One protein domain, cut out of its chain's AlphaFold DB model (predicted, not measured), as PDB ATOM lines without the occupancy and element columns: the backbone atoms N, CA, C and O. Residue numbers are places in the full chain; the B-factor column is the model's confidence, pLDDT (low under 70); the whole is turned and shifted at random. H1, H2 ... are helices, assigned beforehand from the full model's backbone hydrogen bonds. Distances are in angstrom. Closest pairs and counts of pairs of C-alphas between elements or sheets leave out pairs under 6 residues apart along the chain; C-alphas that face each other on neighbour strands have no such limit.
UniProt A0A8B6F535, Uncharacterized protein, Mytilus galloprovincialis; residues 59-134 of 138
ATOM      1  N   GLN A  59     197.003 245.265 388.848       60.78
ATOM      2  CA  GLN A  59     196.320 246.560 388.706       60.78
ATOM      3  C   GLN A  59     197.097 247.651 389.471       60.78
ATOM      4  O   GLN A  59     197.733 247.358 390.486       60.78
ATOM      5  N   LEU A  60     197.060 248.896 388.983       66.62
ATOM      6  CA  LEU A  60     197.536 250.084 389.705       66.62
ATOM      7  C   LEU A  60     196.356 250.739 390.451       66.62
ATOM      8  O   LEU A  60     195.234 250.688 389.943       66.62
ATOM      9  N   PRO A  61     196.578 251.365 391.622       74.94
ATOM     10  CA  PRO A  61     195.560 252.167 392.299       74.94
ATOM     11  C   PRO A  61     194.990 253.249 391.375       74.94
ATOM     12  O   PRO A  61     195.723 253.828 390.575       74.94
ATOM     13  N   ALA A  62     193.701 253.576 391.513       75.81
ATOM     14  CA  ALA A  62     193.032 254.556 390.647       75.81
ATOM     15  C   ALA A  62     193.755 255.919 390.603       75.81
ATOM     16  O   ALA A  62     193.896 256.508 389.533       75.81
ATOM     17  N   LYS A  63     194.285 256.368 391.748       78.50
ATOM     18  CA  LYS A  63     195.090 257.593 391.866       78.50
ATOM     19  C   LYS A  63     196.355 257.542 391.002       78.50
ATOM     20  O   LYS A  63     196.644 258.483 390.273       78.50
ATOM     21  N   ASP A  64     197.085 256.431 391.044       75.62
ATOM     22  CA  ASP A  64     198.335 256.266 390.294       75.62
ATOM     23  C   ASP A  64     198.070 256.159 388.788       75.62
ATOM     24  O   ASP A  64     198.857 256.652 387.977       75.62
ATOM     25  N   VAL A  65     196.936 255.561 388.404       78.88
ATOM     26  CA  VAL A  65     196.472 255.514 387.009       78.88
ATOM     27  C   VAL A  65     196.181 256.919 386.486       78.88
ATOM     28  O   VAL A  65     196.584 257.250 385.372       78.88
ATOM     29  N   GLU A  66     195.502 257.756 387.271       82.19
ATOM     30  CA  GLU A  66     195.195 259.130 386.875       82.19
ATOM     31  C   GLU A  66     196.469 259.974 386.733       82.19
ATOM     32  O   GLU A  66     196.655 260.638 385.710       82.19
ATOM     33  N   THR A  67     197.384 259.899 387.704       82.38
ATOM     34  CA  THR A  67     198.682 260.587 387.637       82.38
ATOM     35  C   THR A  67     199.481 260.130 386.420       82.38
ATOM     36  O   THR A  67     199.953 260.957 385.642       82.38
ATOM     37  N   SER A  68     199.575 258.820 386.184       81.81
ATOM     38  CA  SER A  68     200.259 258.274 385.009       81.81
ATOM     39  C   SER A  68     199.637 258.756 383.697       81.81
ATOM     40  O   SER A  68     200.370 259.118 382.775       81.81
ATOM     41  N   ARG A  69     198.301 258.839 383.617       83.38
ATOM     42  CA  ARG A  69     197.592 259.383 382.450       83.38
ATOM     43  C   ARG A  69     197.935 260.854 382.216       83.38
ATOM     44  O   ARG A  69     198.180 261.235 381.073       83.38
ATOM     45  N   LYS A  70     197.995 261.668 383.276       86.75
ATOM     46  CA  LYS A  70     198.411 263.077 383.185       86.75
ATOM     47  C   LYS A  70     199.848 263.195 382.671       86.75
ATOM     48  O   LYS A  70     200.077 263.916 381.705       86.75
ATOM     49  N   LEU A  71     200.787 262.423 383.223       87.81
ATOM     50  CA  LEU A  71     202.185 262.410 382.760       87.81
ATOM     51  C   LEU A  71     202.316 261.957 381.302       87.81
ATOM     52  O   LEU A  71     203.073 262.550 380.537       87.81
ATOM     53  N   ALA A  72     201.557 260.938 380.893       85.44
ATOM     54  CA  ALA A  72     201.530 260.486 379.505       85.44
ATOM     55  C   ALA A  72     200.999 261.576 378.559       85.44
ATOM     56  O   ALA A  72     201.571 261.782 377.491       85.44
ATOM     57  N   SER A  73     199.961 262.313 378.968       87.25
ATOM     58  CA  SER A  73     199.455 263.459 378.206       87.25
ATOM     59  C   SER A  73     200.522 264.546 378.055       87.25
ATOM     60  O   SER A  73     200.792 264.993 376.942       87.25
ATOM     61  N   VAL A  74     201.214 264.923 379.134       89.19
ATOM     62  CA  VAL A  74     202.317 265.902 379.073       89.19
ATOM     63  C   VAL A  74     203.440 265.419 378.145       89.19
ATOM     64  O   VAL A  74     203.913 266.187 377.307       89.19
ATOM     65  N   ARG A  75     203.811 264.133 378.207       88.31
ATOM     66  CA  ARG A  75     204.816 263.530 377.315       88.31
ATOM     67  C   ARG A  75     204.449 263.689 375.837       88.31
ATOM     68  O   ARG A  75     205.311 264.055 375.044       88.31
ATOM     69  N   ILE A  76     203.179 263.481 375.474       88.94
ATOM     70  CA  ILE A  76     202.689 263.676 374.097       88.94
ATOM     71  C   ILE A  76     202.923 265.119 373.635       88.94
ATOM     72  O   ILE A  76     203.352 265.346 372.504       88.94
ATOM     73  N   HIS A  77     202.667 266.101 374.501       89.75
ATOM     74  CA  HIS A  77     202.886 267.507 374.170       89.75
ATOM     75  C   HIS A  77     204.373 267.816 373.977       89.75
ATOM     76  O   HIS A  77     204.727 268.449 372.985       89.75
ATOM     77  N   ILE A  78     205.249 267.313 374.851       89.50
ATOM     78  CA  ILE A  78     206.707 267.477 374.722       89.50
ATOM     79  C   ILE A  78     207.209 266.880 373.400       89.50
ATOM     80  O   ILE A  78     207.911 267.553 372.642       89.50
ATOM     81  N   GLU A  79     206.807 265.649 373.072       90.81
ATOM     82  CA  GLU A  79     207.177 265.003 371.806       90.81
ATOM     83  C   GLU A  79     206.661 265.786 370.595       90.81
ATOM     84  O   GLU A  79     207.371 265.919 369.596       90.81
ATOM     85  N   ARG A  80     205.456 266.366 370.688       91.25
ATOM     86  CA  ARG A  80     204.902 267.221 369.634       91.25
ATOM     87  C   ARG A  80     205.716 268.499 369.460       91.25
ATOM     88  O   ARG A  80     206.001 268.851 368.321       91.25
ATOM     89  N   VAL A  81     206.138 269.158 370.542       90.62
ATOM     90  CA  VAL A  81     207.000 270.355 370.484       90.62
ATOM     91  C   VAL A  81     208.334 270.035 369.819       90.62
ATOM     92  O   VAL A  81     208.725 270.707 368.861       90.62
ATOM     93  N   ILE A  82     208.994 268.959 370.252       90.06
ATOM     94  CA  ILE A  82     210.246 268.486 369.644       90.06
ATOM     95  C   ILE A  82     210.029 268.167 368.158       90.06
ATOM     96  O   ILE A  82     210.847 268.533 367.310       90.06
ATOM     97  N   GLY A  83     208.915 267.510 367.831       91.62
ATOM     98  CA  GLY A  83     208.516 267.198 366.464       91.62
ATOM     99  C   GLY A  83     208.311 268.448 365.613       91.62
ATOM    100  O   GLY A  83     208.846 268.516 364.511       91.62
ATOM    101  N   VAL A  84     207.600 269.461 366.116       91.62
ATOM    102  CA  VAL A  84     207.391 270.749 365.434       91.62
ATOM    103  C   VAL A  84     208.724 271.438 365.172       91.62
ATOM    104  O   VAL A  84     208.974 271.826 364.034       91.62
ATOM    105  N   MET A  85     209.609 271.524 366.169       91.94
ATOM    106  CA  MET A  85     210.939 272.116 365.992       91.94
ATOM    107  C   MET A  85     211.725 271.407 364.886       91.94
ATOM    108  O   MET A  85     212.175 272.046 363.932       91.94
ATOM    109  N   LYS A  86     211.842 270.076 364.960       90.94
ATOM    110  CA  LYS A  86     212.541 269.282 363.939       90.94
ATOM    111  C   LYS A  86     211.874 269.404 362.571       90.94
ATOM    112  O   LYS A  86     212.561 269.431 361.558       90.94
ATOM    113  N   ASN A  87     210.546 269.492 362.510       91.25
ATOM    114  CA  ASN A  87     209.806 269.546 361.252       91.25
ATOM    115  C   ASN A  87     209.857 270.911 360.570       91.25
ATOM    116  O   ASN A  87     209.929 270.952 359.338       91.25
ATOM    117  N   ARG A  88     209.852 271.990 361.352       92.44
ATOM    118  CA  ARG A  88     209.855 273.374 360.875       92.44
ATOM    119  C   ARG A  88     211.224 273.808 360.365       92.44
ATOM    120  O   ARG A  88     211.296 274.469 359.335       92.44
ATOM    121  N   TYR A  89     212.300 273.405 361.041       93.31
ATOM    122  CA  TYR A  89     213.659 273.811 360.680       93.31
ATOM    123  C   TYR A  89     214.423 272.642 360.070       93.31
ATOM    124  O   TYR A  89     214.874 271.734 360.764       93.31
ATOM    125  N   THR A  90     214.602 272.678 358.751       90.94
ATOM    126  CA  THR A  90     215.324 271.643 357.994       90.94
ATOM    127  C   THR A  90     216.761 271.442 358.472       90.94
ATOM    128  O   THR A  90     217.261 270.328 358.397       90.94
ATOM    129  N   ILE A  91     217.393 272.476 359.040       89.88
ATOM    130  CA  ILE A  91     218.734 272.399 359.640       89.88
ATOM    131  C   ILE A  91     218.816 271.443 360.843       89.88
ATOM    132  O   ILE A  91     219.892 270.943 361.147       89.88
ATOM    133  N   LEU A  92     217.692 271.166 361.514       90.38
ATOM    134  CA  LEU A  92     217.603 270.213 362.626       90.38
ATOM    135  C   LEU A  92     217.187 268.802 362.168       90.38
ATOM    136  O   LEU A  92     217.017 267.911 363.004       90.38
ATOM    137  N   LYS A  93     216.977 268.589 360.860       87.81
ATOM    138  CA  LYS A  93     216.579 267.291 360.303       87.81
ATOM    139  C   LYS A  93     217.790 266.473 359.880       87.81
ATOM    140  O   LYS A  93     218.708 266.977 359.243       87.81
ATOM    141  N   GLY A  94     217.705 265.167 360.119       84.00
ATOM    142  CA  GLY A  94     218.701 264.206 359.655       84.00
ATOM    143  C   GLY A  94     220.023 264.291 360.414       84.00
ATOM    144  O   GLY A  94     220.100 264.823 361.521       84.00
ATOM    145  N   THR A  95     221.062 263.702 359.830       85.50
ATOM    146  CA  THR A  95     222.397 263.669 360.428       85.50
ATOM    147  C   THR A  95     223.037 265.050 360.360       85.50
ATOM    148  O   THR A  95     223.259 265.587 359.274       85.50
ATOM    149  N   LEU A  96     223.374 265.610 361.520       83.19
ATOM    150  CA  LEU A  96     224.086 266.880 361.607       83.19
ATOM    151  C   LEU A  96     225.550 266.706 361.192       83.19
ATOM    152  O   LEU A  96     226.206 265.728 361.556       83.19
ATOM    153  N   ASN A  97     226.076 267.680 360.450       84.75
ATOM    154  CA  ASN A  97     227.491 267.695 360.106       84.75
ATOM    155  C   ASN A  97     228.329 267.915 361.376       84.75
ATOM    156  O   ASN A  97     228.050 268.826 362.156       84.75
ATOM    157  N   ILE A  98     229.384 267.116 361.553       83.81
ATOM    158  CA  ILE A  98     230.290 267.186 362.708       83.81
ATOM    159  C   ILE A  98     230.879 268.585 362.929       83.81
ATOM    160  O   ILE A  98     231.166 268.951 364.065       83.81
ATOM    161  N   VAL A  99     231.025 269.386 361.869       84.56
ATOM    162  CA  VAL A  99     231.507 270.772 361.955       84.56
ATOM    163  C   VAL A  99     230.594 271.636 362.832       84.56
ATOM    164  O   VAL A  99     231.091 272.504 363.537       84.56
ATOM    165  N   LEU A 100     229.285 271.364 362.865       84.19
ATOM    166  CA  LEU A 100     228.337 272.115 363.697       84.19
ATOM    167  C   LEU A 100     228.492 271.819 365.194       84.19
ATOM    168  O   LEU A 100     228.153 272.660 366.022       84.19
ATOM    169  N   VAL A 101     228.995 270.627 365.524       78.94
ATOM    170  CA  VAL A 101     229.189 270.139 366.900       78.94
ATOM    171  C   VAL A 101     230.571 270.523 367.437       78.94
ATOM    172  O   VAL A 101     230.821 270.450 368.634       78.94
ATOM    173  N   LYS A 102     231.492 270.955 366.570       76.19
ATOM    174  CA  LYS A 102     232.779 271.495 367.007       76.19
ATOM    175  C   LYS A 102     232.600 272.958 367.404       76.19
ATOM    176  O   LYS A 102     232.025 273.745 366.651       76.19
ATOM    177  N   SER A 103     233.108 273.326 368.577       66.81
ATOM    178  CA  SER A 103     233.370 274.734 368.864       66.81
ATOM    179  C   SER A 103     234.439 275.200 367.876       66.81
ATOM    180  O   SER A 103     235.495 274.578 367.784       66.81
ATOM    181  N   LEU A 104     234.132 276.218 367.072       58.31
ATOM    182  CA  LEU A 104     235.063 276.760 366.077       58.31
ATOM    183  C   LEU A 104     236.029 277.794 366.672       58.31
ATOM    184  O   LEU A 104     236.875 278.299 365.943       58.31
ATOM    185  N   ASN A 105     235.929 278.079 367.973       54.12
ATOM    186  CA  ASN A 105     236.764 279.075 368.627       54.12
ATOM    187  C   ASN A 105     237.719 278.393 369.609       54.12
ATOM    188  O   ASN A 105     237.318 277.964 370.693       54.12
ATOM    189  N   ASP A 106     238.982 278.318 369.190       53.94
ATOM    190  CA  ASP A 106     240.108 278.501 370.095       53.94
ATOM    191  C   ASP A 106     239.944 279.876 370.772       53.94
ATOM    192  O   ASP A 106     239.799 280.893 370.098       53.94
ATOM    193  N   GLU A 107     239.949 279.857 372.106       56.91
ATOM    194  CA  GLU A 107     240.190 280.982 373.018       56.91
ATOM    195  C   GLU A 107     239.114 282.107 373.117       56.91
ATOM    196  O   GLU A 107     238.740 282.774 372.159       56.91
ATOM    197  N   VAL A 108     238.708 282.390 374.369       54.19
ATOM    198  CA  VAL A 108     238.045 283.628 374.865       54.19
ATOM    199  C   VAL A 108     236.506 283.766 374.764       54.19
ATOM    200  O   VAL A 108     235.991 284.849 374.503       54.19
ATOM    201  N   GLU A 109     235.723 282.734 375.095       48.66
ATOM    202  CA  GLU A 109     234.314 282.942 375.497       48.66
ATOM    203  C   GLU A 109     233.981 282.046 376.706       48.66
ATOM    204  O   GLU A 109     234.132 280.827 376.646       48.66
ATOM    205  N   GLU A 110     233.553 282.643 377.826       55.25
ATOM    206  CA  GLU A 110     233.261 281.967 379.112       55.25
ATOM    207  C   GLU A 110     232.139 280.910 378.997       55.25
ATOM    208  O   GLU A 110     231.982 280.049 379.862       55.25
ATOM    209  N   SER A 111     231.393 280.911 377.886       57.09
ATOM    210  CA  SER A 111     230.442 279.858 377.534       57.09
ATOM    211  C   SER A 111     230.837 279.161 376.229       57.09
ATOM    212  O   SER A 111     230.743 279.742 375.148       57.09
ATOM    213  N   CYS A 112     231.220 277.886 376.316       67.81
ATOM    214  CA  CYS A 112     231.590 277.047 375.174       67.81
ATOM    215  C   CYS A 112     230.343 276.558 374.406       67.81
ATOM    216  O   CYS A 112     230.002 275.377 374.441       67.81
ATOM    217  N   PHE A 113     229.616 277.469 373.750       75.69
ATOM    218  CA  PHE A 113     228.507 277.093 372.867       75.69
ATOM    219  C   PHE A 113     229.021 276.768 371.466       75.69
ATOM    220  O   PHE A 113     229.610 277.606 370.779       75.69
ATOM    221  N   THR A 114     228.718 275.563 371.009       86.44
ATOM    222  CA  THR A 114     228.959 275.119 369.637       86.44
ATOM    223  C   THR A 114     227.990 275.797 368.661       86.44
ATOM    224  O   THR A 114     226.991 276.414 369.050       86.44
ATOM    225  N   SER A 115     228.253 275.677 367.356       88.88
ATOM    226  CA  SER A 115     227.346 276.226 366.336       88.88
ATOM    227  C   SER A 115     225.946 275.614 366.445       88.88
ATOM    228  O   SER A 115     224.950 276.324 366.287       88.88
ATOM    229  N   ILE A 116     225.853 274.317 366.763       90.06
ATOM    230  CA  ILE A 116     224.564 273.650 366.955       90.06
ATOM    231  C   ILE A 116     223.809 274.183 368.177       90.06
ATOM    232  O   ILE A 116     222.600 274.376 368.077       90.06
ATOM    233  N   ASP A 117     224.487 274.522 369.277       88.88
ATOM    234  CA  ASP A 117     223.827 275.099 370.459       88.88
ATOM    235  C   ASP A 117     223.144 276.429 370.117       88.88
ATOM    236  O   ASP A 117     221.983 276.663 370.472       88.88
ATOM    237  N   LYS A 118     223.841 277.283 369.356       90.31
ATOM    238  CA  LYS A 118     223.311 278.571 368.883       90.31
ATOM    239  C   LYS A 118     222.101 278.362 367.962       90.31
ATOM    240  O   LYS A 118     221.069 279.009 368.149       90.31
ATOM    241  N   ILE A 119     222.189 277.422 367.017       92.06
ATOM    242  CA  ILE A 119     221.094 277.087 366.088       92.06
ATOM    243  C   ILE A 119     219.867 276.566 366.845       92.06
ATOM    244  O   ILE A 119     218.755 277.045 366.607       92.06
ATOM    245  N   VAL A 120     220.048 275.611 367.763       92.50
ATOM    246  CA  VAL A 120     218.947 275.018 368.539       92.50
ATOM    247  C   VAL A 120     218.261 276.081 369.390       92.50
ATOM    248  O   VAL A 120     217.030 276.138 369.394       92.50
ATOM    249  N   ARG A 121     219.027 276.974 370.034       92.69
ATOM    250  CA  ARG A 121     218.470 278.083 370.822       92.69
ATOM    251  C   ARG A 121     217.596 279.003 369.968       92.69
ATOM    252  O   ARG A 121     216.473 279.295 370.364       92.69
ATOM    253  N   VAL A 122     218.060 279.409 368.783       93.94
ATOM    254  CA  VAL A 122     217.267 280.257 367.871       93.94
ATOM    255  C   VAL A 122     215.995 279.539 367.410       93.94
ATOM    256  O   VAL A 122     214.910 280.116 367.467       93.94
ATOM    257  N   CYS A 123     216.096 278.268 367.011       94.31
ATOM    258  CA  CYS A 123     214.937 277.475 366.591       94.31
ATOM    259  C   CYS A 123     213.893 277.331 367.710       94.31
ATOM    260  O   CYS A 123     212.691 277.412 367.446       94.31
ATOM    261  N   ALA A 124     214.340 277.121 368.953       92.88
ATOM    262  CA  ALA A 124     213.471 277.026 370.122       92.88
ATOM    263  C   ALA A 124     212.745 278.352 370.371       92.88
ATOM    264  O   ALA A 124     211.517 278.372 370.424       92.88
ATOM    265  N   SER A 125     213.481 279.468 370.415       94.19
ATOM    266  CA  SER A 125     212.903 280.803 370.606       94.19
ATOM    267  C   SER A 125     211.864 281.141 369.538       94.19
ATOM    268  O   SER A 125     210.766 281.579 369.864       94.19
ATOM    269  N   LEU A 126     212.161 280.878 368.262       93.56
ATOM    270  CA  LEU A 126     211.217 281.110 367.165       93.56
ATOM    271  C   LEU A 126     209.994 280.179 367.220       93.56
ATOM    272  O   LEU A 126     208.910 280.565 366.795       93.56
ATOM    273  N   THR A 127     210.144 278.958 367.741       91.94
ATOM    274  CA  THR A 127     209.002 278.050 367.962       91.94
ATOM    275  C   THR A 127     208.103 278.563 369.074       91.94
ATOM    276  O   THR A 127     206.889 278.561 368.901       91.94
ATOM    277  N   ASN A 128     208.689 279.068 370.160       90.81
ATOM    278  CA  ASN A 128     207.955 279.633 371.290       90.81
ATOM    279  C   ASN A 128     207.193 280.921 370.933       90.81
ATOM    280  O   ASN A 128     206.230 281.253 371.611       90.81
ATOM    281  N   LEU A 129     207.609 281.637 369.881       90.88
ATOM    282  CA  LEU A 129     206.895 282.803 369.339       90.88
ATOM    283  C   LEU A 129     205.764 282.436 368.361       90.88
ATOM    284  O   LEU A 129     205.047 283.323 367.906       90.88
ATOM    285  N   GLY A 130     205.642 281.164 367.978       85.81
ATOM    286  CA  GLY A 130     204.589 280.687 367.083       85.81
ATOM    287  C   GLY A 130     203.297 280.316 367.812       85.81
ATOM    288  O   GLY A 130     203.185 280.449 369.027       85.81
ATOM    289  N   ASP A 131     202.331 279.805 367.048       83.75
ATOM    290  CA  ASP A 131     201.054 279.339 367.589       83.75
ATOM    291  C   ASP A 131     201.224 278.170 368.576       83.75
ATOM    292  O   ASP A 131     202.141 277.348 368.465       83.75
ATOM    293  N   GLY A 132     200.299 278.087 369.536       80.06
ATOM    294  CA  GLY A 132     200.287 277.045 370.559       80.06
ATOM    295  C   GLY A 132     200.178 275.628 369.982       80.06
ATOM    296  O   GLY A 132     199.469 275.371 369.015       80.06
ATOM    297  N   ILE A 133     200.879 274.683 370.614       74.81
ATOM    298  CA  ILE A 133     200.966 273.272 370.183       74.81
ATOM    299  C   ILE A 133     199.904 272.386 370.876       74.81
ATOM    300  O   ILE A 133     199.666 271.228 370.497       74.81
ATOM    301  N   VAL A 134     199.242 272.948 371.889       69.81
ATOM    302  CA  VAL A 134     198.066 272.379 372.547       69.81
ATOM    303  C   VAL A 134     196.840 272.854 371.774       69.81
ATOM    304  O   VAL A 134     196.517 274.038 371.787       69.81
TER     305      VAL A 134
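AT A GLANCE: This is residues 59 to 134 of the 138 residues of an uncharacterized protein of Mytilus galloprovincialis (UniProt A0A8B6F535). One long helix, H1, and a shorter one, H3, meet near their last residues as a wide V, and the free first part of H1 makes a long arm that sticks out at one end of the domain. H2, a short helix of four residues, packs on the first residues of H3 at the far tip of that V's shorter limb, and residues 106 to 111 of the link between H2 and H3 stick out beyond it. The printed part has 76 residues with three named helices, in the order H1, H2, H3 along the chain, and no named strand; its class is all helix. The whole is extended, with a radius of gyration of the C-alphas of 18.0 A and spans of 57 by 26 by 24 A.

HOW THE PARTS SIT: H1, residues 62 to 88, is the longest helix. H3, residues 115 to 128, touches it, and the closest C-alphas of the two, those of Met 85 and Thr 127, are 6.5 A apart. H1 touches H3 with residues 84 to 85 alone, and H3 touches H1 with residues 123 to 127 alone. H1 and H3 run opposite ways at a steep tilt of 66 degrees. H2, residues 98 to 101, touches H3 at residues 115 to 116 alone; the closest C-alphas, those of Leu 100 and Ser 115, are 5.0 A apart. H1 and H2 are apart. In H1 and H3 every O i to N i+4 pair is within hydrogen-bond range, while H2 is too short for such a pair and has its one O i to N i+3 pair within range.

IN THESE COORDINATES: H1 begins with the C-alpha of Ala 62 at (193.032, 254.556, 390.647) and ends with that of Arg 88 at (209.855, 273.374, 360.875), 39.0 A from first to last C-alpha. H2 runs from Ile 98 to Val 101, 5.2 A from first to last C-alpha. H3 measures 20.3 A from the C-alpha of Ser 115 to that of Asn 128, the latter at (207.955, 279.633, 371.290).

THE WHOLE: The two C-alphas farthest apart, those of Gln 59 and Glu 107, are 57.9 A apart. Residues 61 to 67, of which 62 to 67 belong to H1, stand free, and so do residues 69 to 75 of H1 and residues 106 to 111. The link from H1 to H2, with 9 residues, is short, and the link from H2 to H3, with 13 residues, is long. The printed part has no cut. Its mean pLDDT is 82.3, and residues 59 to 60, residues 103 to 112 and residue 134 are under 70.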